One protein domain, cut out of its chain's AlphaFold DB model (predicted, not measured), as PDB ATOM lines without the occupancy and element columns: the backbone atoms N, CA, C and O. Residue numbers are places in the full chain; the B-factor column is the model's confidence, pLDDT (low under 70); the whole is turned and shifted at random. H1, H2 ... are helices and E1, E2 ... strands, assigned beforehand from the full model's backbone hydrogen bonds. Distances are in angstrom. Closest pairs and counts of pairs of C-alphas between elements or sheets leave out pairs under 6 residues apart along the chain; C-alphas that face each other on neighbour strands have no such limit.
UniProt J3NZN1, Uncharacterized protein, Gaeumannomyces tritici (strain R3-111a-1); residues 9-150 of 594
ATOM      1  N   ALA A   9     -26.099 -15.849 -40.029       93.75
ATOM      2  CA  ALA A   9     -27.556 -15.932 -40.018       93.75
ATOM      3  C   ALA A   9     -27.999 -17.294 -39.454       93.75
ATOM      4  O   ALA A   9     -27.359 -18.310 -39.729       93.75
ATOM      5  N   LEU A  10     -29.107 -17.319 -38.714       91.50
ATOM      6  CA  LEU A  10     -29.773 -18.536 -38.232       91.50
ATOM      7  C   LEU A  10     -31.223 -18.516 -38.734       91.50
ATOM      8  O   LEU A  10     -32.150 -18.217 -37.985       91.50
ATOM      9  N   SER A  11     -31.406 -18.745 -40.037       92.31
ATOM     10  CA  SER A  11     -32.723 -18.702 -40.692       92.31
ATOM     11  C   SER A  11     -33.578 -19.945 -40.442       92.31
ATOM     12  O   SER A  11     -34.807 -19.859 -40.413       92.31
ATOM     13  N   THR A  12     -32.931 -21.088 -40.230       91.44
ATOM     14  CA  THR A  12     -33.532 -22.352 -39.787       91.44
ATOM     15  C   THR A  12     -33.202 -22.611 -38.323       91.44
ATOM     16  O   THR A  12     -32.173 -22.143 -37.829       91.44
ATOM     17  N   VAL A  13     -34.031 -23.395 -37.630       90.81
ATOM     18  CA  VAL A  13     -33.752 -23.765 -36.233       90.81
ATOM     19  C   VAL A  13     -32.492 -24.632 -36.206       90.81
ATOM     20  O   VAL A  13     -32.442 -25.674 -36.859       90.81
ATOM     21  N   PHE A  14     -31.463 -24.206 -35.471       91.44
ATOM     22  CA  PHE A  14     -30.290 -25.044 -35.238       91.44
ATOM     23  C   PHE A  14     -30.655 -26.138 -34.230       91.44
ATOM     24  O   PHE A  14     -30.812 -25.859 -33.043       91.44
ATOM     25  N   THR A  15     -30.795 -27.374 -34.704       91.94
ATOM     26  CA  THR A  15     -30.947 -28.561 -33.857       91.94
ATOM     27  C   THR A  15     -29.592 -29.239 -33.712       91.94
ATOM     28  O   THR A  15     -29.022 -29.699 -34.702       91.94
ATOM     29  N   ALA A  16     -29.077 -29.309 -32.483       87.00
ATOM     30  CA  ALA A  16     -27.825 -30.001 -32.196       87.00
ATOM     31  C   ALA A  16     -27.948 -31.519 -32.486       87.00
ATOM     32  O   ALA A  16     -29.014 -32.098 -32.244       87.00
ATOM     33  N   PRO A  17     -26.888 -32.192 -32.980       88.88
ATOM     34  CA  PRO A  17     -26.901 -33.627 -33.266       88.88
ATOM     35  C   PRO A  17     -27.371 -34.509 -32.098       88.88
ATOM     36  O   PRO A  17     -27.099 -34.239 -30.927       88.88
ATOM     37  N   SER A  18     -28.035 -35.627 -32.414       83.75
ATOM     38  CA  SER A  18     -28.543 -36.589 -31.426       83.75
ATOM     39  C   SER A  18     -27.400 -37.306 -30.690       83.75
ATOM     40  O   SER A  18     -26.903 -38.340 -31.135       83.75
ATOM     41  N   GLY A  19     -26.990 -36.730 -29.563       82.88
ATOM     42  CA  GLY A  19     -25.795 -37.091 -28.792       82.88
ATOM     43  C   GLY A  19     -25.248 -35.893 -28.006       82.88
ATOM     44  O   GLY A  19     -24.675 -36.059 -26.932       82.88
ATOM     45  N   CYS A  20     -25.524 -34.682 -28.491       84.62
ATOM     46  CA  CYS A  20     -25.221 -33.421 -27.832       84.62
ATOM     47  C   CYS A  20     -26.079 -33.213 -26.581       84.62
ATOM     48  O   CYS A  20     -27.260 -32.868 -26.649       84.62
ATOM     49  N   ALA A  21     -25.477 -33.425 -25.411       74.69
ATOM     50  CA  ALA A  21     -26.131 -33.179 -24.136       74.69
ATOM     51  C   ALA A  21     -26.174 -31.672 -23.840       74.69
ATOM     52  O   ALA A  21     -25.164 -31.087 -23.465       74.69
ATOM     53  N   THR A  22     -27.358 -31.057 -23.919       68.31
ATOM     54  CA  THR A  22     -27.586 -29.625 -23.620       68.31
ATOM     55  C   THR A  22     -27.151 -29.191 -22.212       68.31
ATOM     56  O   THR A  22     -27.019 -28.002 -21.937       68.31
ATOM     57  N   SER A  23     -26.882 -30.146 -21.314       66.94
ATOM     58  CA  SER A  23     -26.294 -29.927 -19.991       66.94
ATOM     59  C   SER A  23     -24.848 -29.427 -20.002       66.94
ATOM     60  O   SER A  23     -24.349 -29.033 -18.953       66.94
ATOM     61  N   THR A  24     -24.145 -29.465 -21.133       75.88
ATOM     62  CA  THR A  24     -22.715 -29.117 -21.220       75.88
ATOM     63  C   THR A  24     -22.450 -27.619 -21.088       75.88
ATOM     64  O   THR A  24     -21.455 -27.228 -20.485       75.88
ATOM     65  N   TRP A  25     -23.369 -26.781 -21.571       77.69
ATOM     66  CA  TRP A  25     -23.320 -25.324 -21.403       77.69
ATOM     67  C   TRP A  25     -23.884 -24.850 -20.051       77.69
ATOM     68  O   TRP A  25     -23.897 -23.649 -19.780       77.69
ATOM     69  N   LEU A  26     -24.393 -25.767 -19.215       87.62
ATOM     70  CA  LEU A  26     -25.097 -25.453 -17.971       87.62
ATOM     71  C   LEU A  26     -24.180 -25.594 -16.751       87.62
ATOM     72  O   LEU A  26     -23.854 -26.697 -16.310       87.62
ATOM     73  N   PHE A  27     -23.816 -24.467 -16.142       86.81
ATOM     74  CA  PHE A  27     -23.006 -24.434 -14.929       86.81
ATOM     75  C   PHE A  27     -23.891 -24.339 -13.681       86.81
ATOM     76  O   PHE A  27     -24.594 -23.349 -13.485       86.81
ATOM     77  N   THR A  28     -23.856 -25.357 -12.814       89.06
ATOM     78  CA  THR A  28     -24.598 -25.367 -11.537       89.06
ATOM     79  C   THR A  28     -23.673 -25.087 -10.362       89.06
ATOM     80  O   THR A  28     -22.648 -25.748 -10.201       89.06
ATOM     81  N   THR A  29     -24.044 -24.141  -9.499       85.75
ATOM     82  CA  THR A  29     -23.266 -23.791  -8.305       85.75
ATOM     83  C   THR A  29     -24.143 -23.238  -7.178       85.75
ATOM     84  O   THR A  29     -25.297 -22.881  -7.380       85.75
ATOM     85  N   ASN A  30     -23.586 -23.158  -5.972       86.19
ATOM     86  CA  ASN A  30     -24.175 -22.514  -4.794       86.19
ATOM     87  C   ASN A  30     -23.580 -21.115  -4.515       86.19
ATOM     88  O   ASN A  30     -23.847 -20.525  -3.468       86.19
ATOM     89  N   LYS A  31     -22.738 -20.597  -5.423       78.62
ATOM     90  CA  LYS A  31     -22.119 -19.268  -5.320       78.62
ATOM     91  C   LYS A  31     -23.013 -18.154  -5.873       78.62
ATOM     92  O   LYS A  31     -23.848 -18.375  -6.746       78.62
ATOM     93  N   VAL A  32     -22.776 -16.942  -5.370       67.88
ATOM     94  CA  VAL A  32     -23.386 -15.686  -5.840       67.88
ATOM     95  C   VAL A  32     -22.989 -15.427  -7.308       67.88
ATOM     96  O   VAL A  32     -21.829 -15.686  -7.640       67.88
ATOM     97  N   PRO A  33     -23.884 -14.894  -8.172       65.94
ATOM     98  CA  PRO A  33     -23.607 -14.697  -9.600       65.94
ATOM     99  C   PRO A  33     -22.314 -13.961  -9.952       65.94
ATOM    100  O   PRO A  33     -21.612 -14.366 -10.874       65.94
ATOM    101  N   SER A  34     -21.925 -12.965  -9.155       63.72
ATOM    102  CA  SER A  34     -20.668 -12.217  -9.306       63.72
ATOM    103  C   SER A  34     -19.374 -13.029  -9.136       63.72
ATOM    104  O   SER A  34     -18.280 -12.470  -9.209       63.72
ATOM    105  N   GLN A  35     -19.469 -14.333  -8.859       65.75
ATOM    106  CA  GLN A  35     -18.332 -15.239  -8.670       65.75
ATOM    107  C   GLN A  35     -18.344 -16.436  -9.628       65.75
ATOM    108  O   GLN A  35     -17.647 -17.428  -9.374       65.75
ATOM    109  N   TYR A  36     -19.146 -16.398 -10.695       66.50
ATOM    110  CA  TYR A  36     -19.113 -17.464 -11.689       66.50
ATOM    111  C   TYR A  36     -17.759 -17.486 -12.421       66.50
ATOM    112  O   TYR A  36     -17.196 -16.430 -12.724       66.50
ATOM    113  N   PRO A  37     -17.196 -18.680 -12.696       63.56
ATOM    114  CA  PRO A  37     -16.120 -18.787 -13.672       63.56
ATOM    115  C   PRO A  37     -16.639 -18.312 -15.042       63.56
ATOM    116  O   PRO A  37     -17.856 -18.292 -15.252       63.56
ATOM    117  N   PRO A  38     -15.754 -17.965 -15.999       68.56
ATOM    118  CA  PRO A  38     -16.185 -17.837 -17.387       68.56
ATOM    119  C   PRO A  38     -16.954 -19.102 -17.795       68.56
ATOM    120  O   PRO A  38     -16.554 -20.214 -17.436       68.56
ATOM    121  N   LEU A  39     -18.073 -18.918 -18.500       68.38
ATOM    122  CA  LEU A  39     -18.850 -20.031 -19.044       68.38
ATOM    123  C   LEU A  39     -17.943 -20.913 -19.923       68.38
ATOM    124  O   LEU A  39     -16.998 -20.383 -20.513       68.38
ATOM    125  N   PRO A  40     -18.212 -22.228 -20.035       67.44
ATOM    126  CA  PRO A  40     -17.496 -23.086 -20.973       67.44
ATOM    127  C   PRO A  40     -17.560 -22.486 -22.387       67.44
ATOM    128  O   PRO A  40     -18.631 -22.402 -22.981       67.44
ATOM    129  N   THR A  41     -16.412 -22.029 -22.892       63.78
ATOM    130  CA  THR A  41     -16.263 -21.392 -24.214       63.78
ATOM    131  C   THR A  41     -16.460 -22.370 -25.366       63.78
ATOM    132  O   THR A  41     -16.724 -21.963 -26.493       63.78
ATOM    133  N   ASP A  42     -16.323 -23.656 -25.061       63.44
ATOM    134  CA  ASP A  42     -16.335 -24.773 -25.984       63.44
ATOM    135  C   ASP A  42     -17.285 -25.839 -25.419       63.44
ATOM    136  O   ASP A  42     -17.181 -26.207 -24.239       63.44
ATOM    137  N   GLY A  43     -18.213 -26.343 -26.238       62.38
ATOM    138  CA  GLY A  43     -18.900 -27.599 -25.948       62.38
ATOM    139  C   GLY A  43     -17.924 -28.792 -25.924       62.38
ATOM    140  O   GLY A  43     -16.757 -28.661 -26.299       62.38
ATOM    141  N   PRO A  44     -18.369 -29.996 -25.512       63.50
ATOM    142  CA  PRO A  44     -17.527 -31.198 -25.561       63.50
ATOM    143  C   PRO A  44     -17.212 -31.644 -26.999       63.50
ATOM    144  O   PRO A  44     -16.302 -32.442 -27.206       63.50
ATOM    145  N   ASP A  45     -17.991 -31.156 -27.964       76.88
ATOM    146  CA  ASP A  45     -17.874 -31.390 -29.396       76.88
ATOM    147  C   ASP A  45     -18.379 -30.115 -30.106       76.88
ATOM    148  O   ASP A  45     -19.519 -29.708 -29.854       76.88
ATOM    149  N   PRO A  46     -17.579 -29.460 -30.971       80.06
ATOM    150  CA  PRO A  46     -17.999 -28.252 -31.685       80.06
ATOM    151  C   PRO A  46     -19.165 -28.485 -32.660       80.06
ATOM    152  O   PRO A  46     -19.791 -27.514 -33.081       80.06
ATOM    153  N   ALA A  47     -19.504 -29.733 -33.009       84.38
ATOM    154  CA  ALA A  47     -20.706 -30.050 -33.785       84.38
ATOM    155  C   ALA A  47     -22.012 -29.861 -32.987       84.38
ATOM    156  O   ALA A  47     -23.091 -29.797 -33.581       84.38
ATOM    157  N   CYS A  48     -21.935 -29.770 -31.656       86.69
ATOM    158  CA  CYS A  48     -23.082 -29.490 -30.791       86.69
ATOM    159  C   CYS A  48     -23.444 -28.008 -30.708       86.69
ATOM    160  O   CYS A  48     -24.578 -27.677 -30.363       86.69
ATOM    161  N   ASP A  49     -22.484 -27.137 -30.996       89.12
ATOM    162  CA  ASP A  49     -22.593 -25.705 -30.779       89.12
ATOM    163  C   ASP A  49     -23.121 -24.995 -32.048       89.12
ATOM    164  O   ASP A  49     -22.795 -25.404 -33.167       89.12
ATOM    165  N   PRO A  50     -23.909 -23.907 -31.927       90.31
ATOM    166  CA  PRO A  50     -24.307 -23.096 -33.078       90.31
ATOM    167  C   PRO A  50     -23.100 -22.612 -33.908       90.31
ATOM    168  O   PRO A  50     -22.021 -22.379 -33.355       90.31
ATOM    169  N   PRO A  51     -23.248 -22.370 -35.226       91.75
ATOM    170  CA  PRO A  51     -22.156 -21.868 -36.060       91.75
ATOM    171  C   PRO A  51     -21.452 -20.654 -35.434       91.75
ATOM    172  O   PRO A  51     -22.100 -19.668 -35.085       91.75
ATOM    173  N   ARG A  52     -20.122 -20.715 -35.284       91.19
ATOM    174  CA  ARG A  52     -19.292 -19.661 -34.657       91.19
ATOM    175  C   ARG A  52     -19.623 -19.334 -33.187       91.19
ATOM    176  O   ARG A  52     -19.291 -18.253 -32.705       91.19
ATOM    177  N   TRP A  53     -20.221 -20.271 -32.454       87.75
ATOM    178  CA  TRP A  53     -20.469 -20.163 -31.011       87.75
ATOM    179  C   TRP A  53     -19.229 -19.794 -30.196       87.75
ATOM    180  O   TRP A  53     -19.300 -18.900 -29.355       87.75
ATOM    181  N   LYS A  54     -18.088 -20.435 -30.486       86.06
ATOM    182  CA  LYS A  54     -16.820 -20.154 -29.809       86.06
ATOM    183  C   LYS A  54     -16.445 -18.676 -29.893       86.06
ATOM    184  O   LYS A  54     -16.188 -18.061 -28.866       86.06
ATOM    185  N   ASP A  55     -16.497 -18.096 -31.094       86.44
ATOM    186  CA  ASP A  55     -16.218 -16.672 -31.311       86.44
ATOM    187  C   ASP A  55     -17.148 -15.798 -30.451       86.44
ATOM    188  O   ASP A  55     -16.708 -14.822 -29.847       86.44
ATOM    189  N   SER A  56     -18.426 -16.191 -30.340       82.69
ATOM    190  CA  SER A  56     -19.404 -15.544 -29.459       82.69
ATOM    191  C   SER A  56     -18.965 -15.545 -27.993       82.69
ATOM    192  O   SER A  56     -19.031 -14.508 -27.335       82.69
ATOM    193  N   MET A  57     -18.492 -16.683 -27.477       78.94
ATOM    194  CA  MET A  57     -18.109 -16.838 -26.068       78.94
ATOM    195  C   MET A  57     -16.741 -16.227 -25.741       78.94
ATOM    196  O   MET A  57     -16.601 -15.584 -24.697       78.94
ATOM    197  N   ASP A  58     -15.758 -16.358 -26.635       79.38
ATOM    198  CA  ASP A  58     -14.413 -15.797 -26.461       79.38
ATOM    199  C   ASP A  58     -14.461 -14.245 -26.398       79.38
ATOM    200  O   ASP A  58     -13.755 -13.632 -25.591       79.38
ATOM    201  N   GLU A  59     -15.377 -13.601 -27.140       72.44
ATOM    202  CA  GLU A  59     -15.711 -12.164 -27.019       72.44
ATOM    203  C   GLU A  59     -16.900 -11.875 -26.065       72.44
ATOM    204  O   GLU A  59     -17.636 -10.899 -26.227       72.44
ATOM    205  N   ARG A  60     -17.064 -12.694 -25.013       70.38
ATOM    206  CA  ARG A  60     -17.975 -12.475 -23.861       70.38
ATOM    207  C   ARG A  60     -19.463 -12.282 -24.200       70.38
ATOM    208  O   ARG A  60     -20.177 -11.597 -23.469       70.38
ATOM    209  N   ALA A  61     -19.937 -12.880 -25.287       65.94
ATOM    210  CA  ALA A  61     -21.298 -12.741 -25.807       65.94
ATOM    211  C   ALA A  61     -21.706 -11.295 -26.181       65.94
ATOM    212  O   ALA A  61     -22.894 -10.966 -26.192       65.94
ATOM    213  N   TYR A  62     -20.744 -10.437 -26.559       74.38
ATOM    214  CA  TYR A  62     -21.045  -9.168 -27.249       74.38
ATOM    215  C   TYR A  62     -21.433  -9.364 -28.723       74.38
ATOM    216  O   TYR A  62     -21.923  -8.436 -29.366       74.38
ATOM    217  N   HIS A  63     -21.222 -10.559 -29.272       86.81
ATOM    218  CA  HIS A  63     -21.623 -10.916 -30.628       86.81
ATOM    219  C   HIS A  63     -23.109 -11.257 -30.749       86.81
ATOM    220  O   HIS A  63     -23.795 -11.563 -29.774       86.81
ATOM    221  N   PHE A  64     -23.606 -11.234 -31.987       92.69
ATOM    222  CA  PHE A  64     -24.998 -11.534 -32.303       92.69
ATOM    223  C   PHE A  64     -25.156 -12.288 -33.622       92.69
ATOM    224  O   PHE A  64     -24.322 -12.195 -34.527       92.69
ATOM    225  N   TYR A  65     -26.277 -12.991 -33.742       95.12
ATOM    226  CA  TYR A  65     -26.730 -13.631 -34.974       95.12
ATOM    227  C   TYR A  65     -27.792 -12.763 -35.658       95.12
ATOM    228  O   TYR A  65     -28.653 -12.197 -34.979       95.12
ATOM    229  N   SER A  66     -27.736 -12.635 -36.988       95.56
ATOM    230  CA  SER A  66     -28.695 -11.821 -37.751       95.56
ATOM    231  C   SER A  66     -28.738 -12.195 -39.243       95.56
ATOM    232  O   SER A  66     -27.677 -12.274 -39.863       95.56
ATOM    233  N   PRO A  67     -29.932 -12.335 -39.851       95.44
ATOM    234  CA  PRO A  67     -31.211 -12.549 -39.172       95.44
ATOM    235  C   PRO A  67     -31.213 -13.904 -38.449       95.44
ATOM    236  O   PRO A  67     -30.560 -14.847 -38.907       95.44
ATOM    237  N   ALA A  68     -31.889 -14.007 -37.304       94.94
ATOM    238  CA  ALA A  68     -31.782 -15.194 -36.457       94.94
ATOM    239  C   ALA A  68     -33.034 -15.532 -35.639       94.94
ATOM    240  O   ALA A  68     -33.739 -14.650 -35.147       94.94
ATOM    241  N   ILE A  69     -33.234 -16.835 -35.432       95.06
ATOM    242  CA  ILE A  69     -34.163 -17.428 -34.460       95.06
ATOM    243  C   ILE A  69     -33.391 -18.219 -33.397       95.06
ATOM    244  O   ILE A  69     -32.217 -18.539 -33.588       95.06
ATOM    245  N   CYS A  70     -34.033 -18.536 -32.270       94.81
ATOM    246  CA  CYS A  70     -33.398 -19.364 -31.246       94.81
ATOM    247  C   CYS A  70     -33.128 -20.793 -31.762       94.81
ATOM    248  O   CYS A  70     -34.015 -21.383 -32.386       94.81
ATOM    249  N   PRO A  71     -31.945 -21.366 -31.473       93.31
ATOM    250  CA  PRO A  71     -31.690 -22.798 -31.603       93.31
ATOM    251  C   PRO A  71     -32.660 -23.670 -30.802       93.31
ATOM    252  O   PRO A  71     -33.278 -23.214 -29.839       93.31
ATOM    253  N   ASP A  72     -32.738 -24.947 -31.165       91.31
ATOM    254  CA  ASP A  72     -33.495 -25.939 -30.407       91.31
ATOM    255  C   ASP A  72     -32.934 -26.095 -28.984       91.31
ATOM    256  O   ASP A  72     -31.747 -25.889 -28.721       91.31
ATOM    257  N   GLY A  73     -33.812 -26.396 -28.032       89.94
ATOM    258  CA  GLY A  73     -33.507 -26.343 -26.605       89.94
ATOM    259  C   GLY A  73     -33.371 -24.927 -26.025       89.94
ATOM    260  O   GLY A  73     -33.430 -24.790 -24.800       89.94
ATOM    261  N   PHE A  74     -33.287 -23.865 -26.836       92.94
ATOM    262  CA  PHE A  74     -33.287 -22.468 -26.385       92.94
ATOM    263  C   PHE A  74     -34.628 -21.774 -26.674       92.94
ATOM    264  O   PHE A  74     -35.330 -22.075 -27.635       92.94
ATOM    265  N   ALA A  75     -34.968 -20.791 -25.846       93.88
ATOM    266  CA  ALA A  75     -36.145 -19.947 -26.007       93.88
ATOM    267  C   ALA A  75     -35.790 -18.484 -25.720       93.88
ATOM    268  O   ALA A  75     -34.856 -18.195 -24.971       93.88
ATOM    269  N   VAL A  76     -36.562 -17.544 -26.271       93.44
ATOM    270  CA  VAL A  76     -36.488 -16.147 -25.828       93.44
ATOM    271  C   VAL A  76     -36.996 -16.089 -24.391       93.44
ATOM    272  O   VAL A  76     -38.186 -16.278 -24.137       93.44
ATOM    273  N   GLY A  77     -36.083 -15.897 -23.442       87.25
ATOM    274  CA  GLY A  77     -36.424 -16.012 -22.028       87.25
ATOM    275  C   GLY A  77     -37.309 -14.868 -21.543       87.25
ATOM    276  O   GLY A  77     -37.350 -13.776 -22.116       87.25
ATOM    277  N   VAL A  78     -38.018 -15.097 -20.439       81.69
ATOM    278  CA  VAL A  78     -38.851 -14.051 -19.834       81.69
ATOM    279  C   VAL A  78     -37.953 -12.874 -19.429       81.69
ATOM    280  O   VAL A  78     -36.930 -13.068 -18.772       81.69
ATOM    281  N   SER A  79     -38.350 -11.665 -19.846       83.50
ATOM    282  CA  SER A  79     -37.606 -10.384 -19.860       83.50
ATOM    283  C   SER A  79     -36.538 -10.173 -20.953       83.50
ATOM    284  O   SER A  79     -36.213  -9.019 -21.225       83.50
ATOM    285  N   CYS A  80     -36.069 -11.198 -21.679       81.88
ATOM    286  CA  CYS A  80     -35.003 -11.058 -22.697       81.88
ATOM    287  C   CYS A  80     -35.351 -10.216 -23.948       81.88
ATOM    288  O   CYS A  80     -34.472  -9.978 -24.776       81.88
ATOM    289  N   THR A  81     -36.600  -9.773 -24.115       80.06
ATOM    290  CA  THR A  81     -37.033  -8.872 -25.206       80.06
ATOM    291  C   THR A  81     -36.964  -7.389 -24.843       80.06
ATOM    292  O   THR A  81     -37.067  -6.541 -25.725       80.06
ATOM    293  N   SER A  82     -36.827  -7.063 -23.555       62.91
ATOM    294  CA  SER A  82     -36.885  -5.688 -23.042       62.91
ATOM    295  C   SER A  82     -35.759  -5.339 -22.068       62.91
ATOM    296  O   SER A  82     -35.753  -4.228 -21.529       62.91
ATOM    297  N   VAL A  83     -34.783  -6.239 -21.868       55.59
ATOM    298  CA  VAL A  83     -33.513  -5.900 -21.205       55.59
ATOM    299  C   VAL A  83     -32.948  -4.660 -21.884       55.59
ATOM    300  O   VAL A  83     -32.738  -4.643 -23.097       55.59
ATOM    301  N   GLN A  84     -32.711  -3.615 -21.091       56.09
ATOM    302  CA  GLN A  84     -32.106  -2.379 -21.564       56.09
ATOM    303  C   GLN A  84     -30.746  -2.713 -22.179       56.09
ATOM    304  O   GLN A  84     -29.798  -3.028 -21.462       56.09
ATOM    305  N   LEU A  85     -30.678  -2.664 -23.513       59.00
ATOM    306  CA  LEU A  85     -29.452  -2.837 -24.285       59.00
ATOM    307  C   LEU A  85     -28.373  -1.947 -23.670       59.00
ATOM    308  O   LEU A  85     -28.486  -0.720 -23.717       59.00
ATOM    309  N   ARG A  86     -27.341  -2.557 -23.076       63.19
ATOM    310  CA  ARG A  86     -26.269  -1.844 -22.366       63.19
ATOM    311  C   ARG A  86     -25.284  -1.262 -23.384       63.19
ATOM    312  O   ARG A  86     -24.102  -1.586 -23.399       63.19
ATOM    313  N   THR A  87     -25.785  -0.400 -24.269       61.81
ATOM    314  CA  THR A  87     -25.048   0.254 -25.367       61.81
ATOM    315  C   THR A  87     -23.849   1.070 -24.877       61.81
ATOM    316  O   THR A  87     -22.908   1.304 -25.631       61.81
ATOM    317  N   SER A  88     -23.841   1.449 -23.596       63.00
ATOM    318  CA  SER A  88     -22.711   2.050 -22.884       63.00
ATOM    319  C   SER A  88     -21.525   1.106 -22.639       63.00
ATOM    320  O   SER A  88     -20.429   1.589 -22.377       63.00
ATOM    321  N   GLU A  89     -21.721  -0.215 -22.684       67.00
ATOM    322  CA  GLU A  89     -20.715  -1.229 -22.315       67.00
ATOM    323  C   GLU A  89     -20.054  -1.918 -23.521       67.00
ATOM    324  O   GLU A  89     -19.326  -2.890 -23.359       67.00
ATOM    325  N   GLY A  90     -20.274  -1.409 -24.737       69.00
ATOM    326  CA  GLY A  90     -19.648  -1.938 -25.954       69.00
ATOM    327  C   GLY A  90     -20.458  -3.003 -26.696       69.00
ATOM    328  O   GLY A  90     -20.015  -3.452 -27.752       69.00
ATOM    329  N   PHE A  91     -21.663  -3.349 -26.224       76.50
ATOM    330  CA  PHE A  91     -22.626  -4.110 -27.026       76.50
ATOM    331  C   PHE A  91     -22.864  -3.414 -28.382       76.50
ATOM    332  O   PHE A  91     -23.092  -2.197 -28.398       76.50
ATOM    333  N   PRO A  92     -22.863  -4.148 -29.512       81.06
ATOM    334  CA  PRO A  92     -23.044  -3.560 -30.831       81.06
ATOM    335  C   PRO A  92     -24.337  -2.758 -30.930       81.06
ATOM    336  O   PRO A  92     -25.409  -3.239 -30.548       81.06
ATOM    337  N   SER A  93     -24.242  -1.561 -31.511       86.62
ATOM    338  CA  SER A  93     -25.389  -0.700 -31.802       86.62
ATOM    339  C   SER A  93     -26.487  -1.470 -32.533       86.62
ATOM    340  O   SER A  93     -26.203  -2.244 -33.447       86.62
ATOM    341  N   VAL A  94     -27.738  -1.252 -32.136       89.44
ATOM    342  CA  VAL A  94     -28.922  -1.796 -32.814       89.44
ATOM    343  C   VAL A  94     -29.370  -0.786 -33.862       89.44
ATOM    344  O   VAL A  94     -29.501   0.401 -33.549       89.44
ATOM    345  N   THR A  95     -29.572  -1.227 -35.102       89.75
ATOM    346  CA  THR A  95     -30.044  -0.336 -36.172       89.75
ATOM    347  C   THR A  95     -31.526  -0.020 -35.972       89.75
ATOM    348  O   THR A  95     -32.291  -0.859 -35.502       89.75
ATOM    349  N   ALA A  96     -31.976   1.174 -36.365       90.44
ATOM    350  CA  ALA A  96     -33.406   1.474 -36.395       90.44
ATOM    351  C   ALA A  96     -34.155   0.448 -37.274       90.44
ATOM    352  O   ALA A  96     -33.764   0.205 -38.416       90.44
ATOM    353  N   GLY A  97     -35.214  -0.160 -36.730       92.31
ATOM    354  CA  GLY A  97     -35.964  -1.243 -37.381       92.31
ATOM    355  C   GLY A  97     -35.422  -2.661 -37.142       92.31
ATOM    356  O   GLY A  97     -36.014  -3.612 -37.644       92.31
ATOM    357  N   GLU A  98     -34.337  -2.835 -36.381       93.25
ATOM    358  CA  GLU A  98     -33.954  -4.144 -35.830       93.25
ATOM    359  C   GLU A  98     -34.668  -4.393 -34.501       93.25
ATOM    360  O   GLU A  98     -34.578  -3.592 -33.569       93.25
ATOM    361  N   THR A  99     -35.320  -5.549 -34.392       93.38
ATOM    362  CA  THR A  99     -35.699  -6.117 -33.099       93.38
ATOM    363  C   THR A  99     -34.539  -6.956 -32.569       93.38
ATOM    364  O   THR A  99     -33.827  -7.619 -33.327       93.38
ATOM    365  N   VAL A 100     -34.355  -6.932 -31.250       92.94
ATOM    366  CA  VAL A 100     -33.405  -7.780 -30.529       92.94
ATOM    367  C   VAL A 100     -34.171  -8.677 -29.570       92.94
ATOM    368  O   VAL A 100     -35.073  -8.219 -28.870       92.94
ATOM    369  N   ALA A 101     -33.740  -9.927 -29.469       93.75
ATOM    370  CA  ALA A 101     -34.021 -10.761 -28.312       93.75
ATOM    371  C   ALA A 101     -32.752 -11.497 -27.875       93.75
ATOM    372  O   ALA A 101     -31.787 -11.618 -28.630       93.75
ATOM    373  N   PHE A 102     -32.766 -12.011 -26.651       93.06
ATOM    374  CA  PHE A 102     -31.746 -12.929 -26.163       93.06
ATOM    375  C   PHE A 102     -32.357 -14.325 -25.955       93.06
ATOM    376  O   PHE A 102     -33.367 -14.478 -25.264       93.06
ATOM    377  N   CYS A 103     -31.761 -15.340 -26.577       93.62
ATOM    378  CA  CYS A 103     -32.155 -16.740 -26.427       93.62
ATOM    379  C   CYS A 103     -31.376 -17.371 -25.273       93.62
ATOM    380  O   CYS A 103     -30.147 -17.354 -25.297       93.62
ATOM    381  N   VAL A 104     -32.074 -17.954 -24.303       93.06
ATOM    382  CA  VAL A 104     -31.512 -18.671 -23.144       93.06
ATOM    383  C   VAL A 104     -32.011 -20.122 -23.138       93.06
ATOM    384  O   VAL A 104     -32.993 -20.413 -23.826       93.06
ATOM    385  N   PRO A 105     -31.378 -21.054 -22.402       92.69
ATOM    386  CA  PRO A 105     -31.855 -22.432 -22.326       92.69
ATOM    387  C   PRO A 105     -33.320 -22.502 -21.864       92.69
ATOM    388  O   PRO A 105     -33.767 -21.716 -21.024       92.69
ATOM    389  N   SER A 106     -34.101 -23.420 -22.430       92.56
ATOM    390  CA  SER A 106     -35.553 -23.458 -22.216       92.56
ATOM    391  C   SER A 106     -35.913 -23.658 -20.742       92.56
ATOM    392  O   SER A 106     -35.417 -24.568 -20.081       92.56
ATOM    393  N   GLY A 107     -36.795 -22.798 -20.228       92.00
ATOM    394  CA  GLY A 107     -37.190 -22.775 -18.814       92.00
ATOM    395  C   GLY A 107     -36.315 -21.904 -17.904       92.00
ATOM    396  O   GLY A 107     -36.602 -21.821 -16.711       92.00
ATOM    397  N   TYR A 108     -35.286 -21.235 -18.434       92.50
ATOM    398  CA  TYR A 108     -34.444 -20.303 -17.679       92.50
ATOM    399  C   TYR A 108     -35.023 -18.883 -17.757       92.50
ATOM    400  O   TYR A 108     -35.548 -18.459 -18.791       92.50
ATOM    401  N   THR A 109     -34.926 -18.126 -16.664       91.06
ATOM    402  CA  THR A 109     -35.202 -16.685 -16.671       91.06
ATOM    403  C   THR A 109     -33.959 -15.928 -17.109       91.06
ATOM    404  O   THR A 109     -32.831 -16.345 -16.847       91.06
ATOM    405  N   CYS A 110     -34.150 -14.804 -17.790       89.56
ATOM    406  CA  CYS A 110     -33.024 -13.969 -18.174       89.56
ATOM    407  C   CYS A 110     -32.535 -13.141 -16.998       89.56
ATOM    408  O   CYS A 110     -33.333 -12.594 -16.234       89.56
ATOM    409  N   THR A 111     -31.219 -12.998 -16.900       84.69
ATOM    410  CA  THR A 111     -30.603 -11.997 -16.044       84.69
ATOM    411  C   THR A 111     -29.467 -11.298 -16.782       84.69
ATOM    412  O   THR A 111     -28.759 -11.883 -17.603       84.69
ATOM    413  N   ALA A 112     -29.319 -10.018 -16.473       79.56
ATOM    414  CA  ALA A 112     -28.136  -9.228 -16.749       79.56
ATOM    415  C   ALA A 112     -27.660  -8.711 -15.389       79.56
ATOM    416  O   ALA A 112     -27.826  -7.534 -15.069       79.56
ATOM    417  N   ASP A 113     -27.184  -9.622 -14.533       67.44
ATOM    418  CA  ASP A 113     -26.534  -9.223 -13.287       67.44
ATOM    419  C   ASP A 113     -25.202  -8.552 -13.649       67.44
ATOM    420  O   ASP A 113     -24.474  -8.979 -14.542       67.44
ATOM    421  N   THR A 114     -24.932  -7.428 -13.001       51.44
ATOM    422  CA  THR A 114     -23.919  -6.447 -13.420       51.44
ATOM    423  C   THR A 114     -22.745  -6.378 -12.445       51.44
ATOM    424  O   THR A 114     -21.794  -5.624 -12.649       51.44
ATOM    425  N   THR A 115     -22.824  -7.157 -11.364       58.19
ATOM    426  CA  THR A 115     -22.056  -6.970 -10.125       58.19
ATOM    427  C   THR A 115     -20.575  -7.363 -10.196       58.19
ATOM    428  O   THR A 115     -19.846  -7.094  -9.241       58.19
ATOM    429  N   ASP A 116     -20.103  -7.940 -11.305       55.41
ATOM    430  CA  ASP A 116     -18.701  -8.334 -11.528       55.41
ATOM    431  C   ASP A 116     -17.971  -7.527 -12.625       55.41
ATOM    432  O   ASP A 116     -16.799  -7.787 -12.908       55.41
ATOM    433  N   PHE A 117     -18.648  -6.550 -13.244       48.69
ATOM    434  CA  PHE A 117     -18.157  -5.750 -14.378       48.69
ATOM    435  C   PHE A 117     -17.760  -6.553 -15.638       48.69
ATOM    436  O   PHE A 117     -17.092  -6.004 -16.521       48.69
ATOM    437  N   ARG A 118     -18.160  -7.827 -15.773       59.97
ATOM    438  CA  ARG A 118     -17.923  -8.619 -17.000       59.97
ATOM    439  C   ARG A 118     -19.092  -8.590 -17.978       59.97
ATOM    440  O   ARG A 118     -18.873  -8.909 -19.141       59.97
ATOM    441  N   GLY A 119     -20.253  -8.100 -17.536       59.75
ATOM    442  CA  GLY A 119     -21.241  -7.413 -18.377       59.75
ATOM    443  C   GLY A 119     -21.748  -8.229 -19.562       59.75
ATOM    444  O   GLY A 119     -21.504  -7.852 -20.704       59.75
ATOM    445  N   GLY A 120     -22.457  -9.321 -19.277       75.19
ATOM    446  CA  GLY A 120     -23.133 -10.164 -20.265       75.19
ATOM    447  C   GLY A 120     -24.635 -10.292 -19.986       75.19
ATOM    448  O   GLY A 120     -25.156  -9.732 -19.022       75.19
ATOM    449  N   VAL A 121     -25.325 -11.066 -20.823       84.62
ATOM    450  CA  VAL A 121     -26.674 -11.585 -20.545       84.62
ATOM    451  C   VAL A 121     -26.562 -13.103 -20.437       84.62
ATOM    452  O   VAL A 121     -25.853 -13.723 -21.230       84.62
ATOM    453  N   TRP A 122     -27.251 -13.714 -19.476       87.25
ATOM    454  CA  TRP A 122     -27.311 -15.171 -19.348       87.25
ATOM    455  C   TRP A 122     -28.686 -15.649 -18.884       87.25
ATOM    456  O   TRP A 122     -29.483 -14.902 -18.309       87.25
ATOM    457  N   GLY A 123     -28.972 -16.919 -19.154       90.25
ATOM    458  CA  GLY A 123     -30.084 -17.621 -18.530       90.25
ATOM    459  C   GLY A 123     -29.692 -18.064 -17.128       90.25
ATOM    460  O   GLY A 123     -28.586 -18.566 -16.922       90.25
ATOM    461  N   MET A 124     -30.605 -17.946 -16.170       90.25
ATOM    462  CA  MET A 124     -30.484 -18.575 -14.859       90.25
ATOM    463  C   MET A 124     -31.757 -19.329 -14.470       90.25
ATOM    464  O   MET A 124     -32.862 -19.005 -14.899       90.25
ATOM    465  N   THR A 125     -31.602 -20.329 -13.616       92.25
ATOM    466  CA  THR A 125     -32.689 -20.937 -12.851       92.25
ATOM    467  C   THR A 125     -32.182 -21.247 -11.448       92.25
ATOM    468  O   THR A 125     -30.995 -21.509 -11.256       92.25
ATOM    469  N   GLN A 126     -33.053 -21.170 -10.444       89.94
ATOM    470  CA  GLN A 126     -32.675 -21.313  -9.038       89.94
ATOM    471  C   GLN A 126     -33.647 -22.251  -8.325       89.94
ATOM    472  O   GLN A 126     -34.861 -22.123  -8.467       89.94
ATOM    473  N   THR A 127     -33.117 -23.188  -7.539       87.56
ATOM    474  CA  THR A 127     -33.925 -24.231  -6.878       87.56
ATOM    475  C   THR A 127     -34.743 -23.726  -5.686       87.56
ATOM    476  O   THR A 127     -35.784 -24.301  -5.376       87.56
ATOM    477  N   ALA A 128     -34.303 -22.650  -5.028       85.94
ATOM    478  CA  ALA A 128     -35.033 -21.943  -3.976       85.94
ATOM    479  C   ALA A 128     -34.518 -20.500  -3.844       85.94
ATOM    480  O   ALA A 128     -33.353 -20.234  -4.107       85.94
ATOM    481  N   THR A 129     -35.340 -19.570  -3.361       82.69
ATOM    482  CA  THR A 129     -34.954 -18.155  -3.161       82.69
ATOM    483  C   THR A 129     -34.082 -17.906  -1.918       82.69
ATOM    484  O   THR A 129     -33.834 -16.760  -1.544       82.69
ATOM    485  N   THR A 130     -33.626 -18.959  -1.238       84.38
ATOM    486  CA  THR A 130     -32.829 -18.877  -0.007       84.38
ATOM    487  C   THR A 130     -31.333 -18.713  -0.284       84.38
ATOM    488  O   THR A 130     -30.791 -19.230  -1.258       84.38
ATOM    489  N   SER A 131     -30.632 -18.029   0.626       80.19
ATOM    490  CA  SER A 131     -29.167 -17.925   0.583       80.19
ATOM    491  C   SER A 131     -28.522 -19.318   0.596       80.19
ATOM    492  O   SER A 131     -28.840 -20.137   1.458       80.19
ATOM    493  N   GLY A 132     -27.634 -19.585  -0.366       83.38
ATOM    494  CA  GLY A 132     -26.967 -20.881  -0.541       83.38
ATOM    495  C   GLY A 132     -27.738 -21.923  -1.364       83.38
ATOM    496  O   GLY A 132     -27.229 -23.030  -1.538       83.38
ATOM    497  N   ALA A 133     -28.926 -21.600  -1.890       88.94
ATOM    498  CA  ALA A 133     -29.604 -22.446  -2.873       88.94
ATOM    499  C   ALA A 133     -28.778 -22.592  -4.164       88.94
ATOM    500  O   ALA A 133     -28.019 -21.693  -4.533       88.94
ATOM    501  N   SER A 134     -28.944 -23.710  -4.876       91.25
ATOM    502  CA  SER A 134     -28.269 -23.896  -6.161       91.25
ATOM    503  C   SER A 134     -28.891 -23.019  -7.247       91.25
ATOM    504  O   SER A 134     -30.106 -23.035  -7.467       91.25
ATOM    505  N   VAL A 135     -28.028 -22.280  -7.938       89.81
ATOM    506  CA  VAL A 135     -28.319 -21.599  -9.197       89.81
ATOM    507  C   VAL A 135     -27.656 -22.404 -10.310       89.81
ATOM    508  O   VAL A 135     -26.469 -22.730 -10.222       89.81
ATOM    509  N   THR A 136     -28.406 -22.710 -11.360       91.62
ATOM    510  CA  THR A 136     -27.849 -23.173 -12.630       91.62
ATOM    511  C   THR A 136     -27.927 -22.027 -13.623       91.62
ATOM    512  O   THR A 136     -28.984 -21.417 -13.781       91.62
ATOM    513  N   VAL A 137     -26.818 -21.726 -14.292       89.31
ATOM    514  CA  VAL A 137     -26.757 -20.732 -15.367       89.31
ATOM    515  C   VAL A 137     -26.360 -21.361 -16.688       89.31
ATOM    516  O   VAL A 137     -25.690 -22.391 -16.717       89.31
ATOM    517  N   GLY A 138     -26.763 -20.717 -17.777       89.25
ATOM    518  CA  GLY A 138     -26.328 -21.048 -19.126       89.25
ATOM    519  C   GLY A 138     -26.217 -19.794 -19.997       89.25
ATOM    520  O   GLY A 138     -26.856 -18.782 -19.695       89.25
ATOM    521  N   PRO A 139     -25.410 -19.834 -21.066       88.62
ATOM    522  CA  PRO A 139     -25.198 -18.702 -21.966       88.62
ATOM    523  C   PRO A 139     -26.498 -18.166 -22.574       88.62
ATOM    524  O   PRO A 139     -27.434 -18.926 -22.831       88.62
ATOM    525  N   ALA A 140     -26.529 -16.861 -22.860       90.38
ATOM    526  CA  ALA A 140     -27.514 -16.276 -23.762       90.38
ATOM    527  C   ALA A 140     -26.889 -15.980 -25.133       90.38
ATOM    528  O   ALA A 140     -25.752 -15.518 -25.216       90.38
ATOM    529  N   MET A 141     -27.653 -16.175 -26.207       91.00
ATOM    530  CA  MET A 141     -27.316 -15.677 -27.547       91.00
ATOM    531  C   MET A 141     -28.084 -14.394 -27.829       91.00
ATOM    532  O   MET A 141     -29.310 -14.404 -27.724       91.00
ATOM    533  N   GLN A 142     -27.414 -13.327 -28.274       92.88
ATOM    534  CA  GLN A 142     -28.128 -12.210 -28.891       92.88
ATOM    535  C   GLN A 142     -28.579 -12.616 -30.306       92.88
ATOM    536  O   GLN A 142     -27.748 -12.893 -31.175       92.88
ATOM    537  N   ILE A 143     -29.888 -12.612 -30.551       94.44
ATOM    538  CA  ILE A 143     -30.473 -12.732 -31.891       94.44
ATOM    539  C   ILE A 143     -31.062 -11.390 -32.327       94.44
ATOM    540  O   ILE A 143     -31.595 -10.628 -31.512       94.44
ATOM    541  N   ARG A 144     -30.956 -11.090 -33.622       95.12
ATOM    542  CA  ARG A 144     -31.535  -9.896 -34.244       95.12
ATOM    543  C   ARG A 144     -32.252 -10.252 -35.537       95.12
ATOM    544  O   ARG A 144     -31.904 -11.231 -36.197       95.12
ATOM    545  N   TRP A 145     -33.244  -9.448 -35.888       95.44
ATOM    546  CA  TRP A 145     -33.948  -9.497 -37.169       95.44
ATOM    547  C   TRP A 145     -34.671  -8.169 -37.412       95.44
ATOM    548  O   TRP A 145     -34.919  -7.393 -36.486       95.44
ATOM    549  N   ARG A 146     -35.037  -7.918 -38.663       95.62
ATOM    550  CA  ARG A 146     -35.925  -6.839 -39.108       95.62
ATOM    551  C   ARG A 146     -37.231  -7.443 -39.621       95.62
ATOM    552  O   ARG A 146     -37.271  -8.623 -39.965       95.62
ATOM    553  N   ASP A 147     -38.281  -6.639 -39.757       95.12
ATOM    554  CA  ASP A 147     -39.582  -7.130 -40.252       95.12
ATOM    555  C   ASP A 147     -39.497  -7.739 -41.665       95.12
ATOM    556  O   ASP A 147     -40.221  -8.678 -41.988       95.12
ATOM    557  N   VAL A 148     -38.566  -7.256 -42.496       94.56
ATOM    558  CA  VAL A 148     -38.285  -7.822 -43.829       94.56
ATOM    559  C   VAL A 148     -37.670  -9.224 -43.762       94.56
ATOM    560  O   VAL A 148     -37.969 -10.067 -44.609       94.56
ATOM    561  N   ASP A 149     -36.867  -9.500 -42.730       95.12
ATOM    562  CA  ASP A 149     -36.173 -10.777 -42.566       95.12
ATOM    563  C   ASP A 149     -37.143 -11.899 -42.182       95.12
ATOM    564  O   ASP A 149     -36.881 -13.060 -42.482       95.12
ATOM    565  N   LEU A 150     -38.293 -11.567 -41.578       93.56
ATOM    566  CA  LEU A 150     -39.330 -12.523 -41.168       93.56
ATOM    567  C   LEU A 150     -39.835 -13.413 -42.320       93.56
ATOM    568  O   LEU A 150     -40.364 -14.489 -42.066       93.56
TER     569      LEU A 150
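Overview. This is residues 9 to 150 of the 594 residues of an uncharacterized protein of Gaeumannomyces tritici (strain R3-111a-1) (UniProt J3NZN1). Regular structure is little: two small antiparallel sheets, E1 E6 E5 E4 and E2 E3 E7, make a sandwich only partly face to face among long loops, E6 running on into E7. The printed part has 142 residues, 43 in H1 E1 H2 E2 E3 E4 E5 E6 E7, class mixed. It is compact, radius of gyration of the C-alphas 14.8 A, spanning 47 by 38 by 25 A.

Along the chain. H1 is residues 22 to 25, beginning at C-alpha 22 (-27.586, -29.625, -23.620); E1 27 to 29; H2 53 to 58; E2 74 to 76; E3 98 to 105, 22.8 A; E4 109 to 111; E5 122 to 126; E6 135 to 139; E7 141 to 146, 16.9 A, ending at C-alpha 146 (-35.925, -6.839, -39.108).

Arrangement. H1 only grazes E1's sheet; H2 is not on it, and only just not on the other, with 4 pairs of C-alphas within 10 A. Every O i to N i+4 pair of H2 is within hydrogen-bond range; H1 is too short for one. Within range are N 27 and O 137 of E1 and E6, 2.9 A, and N 101 and O 143 of E3 and E7, 3.0 A. E4 E5 E6 is a meander, antiparallel neighbours in a row. Between the sheets, the closest C-alphas of E3 and E5 are Val 104 and Gly 123, 4.9 A.

Size, cuts and confidence. The printed part has no cut. Links E1 to H2, H2 to E2 and E2 to E3 are long. Mean pLDDT of the printed part is 82.4; residues 32 to 44, 82 to 90 and 113 to 119 are among those under 70.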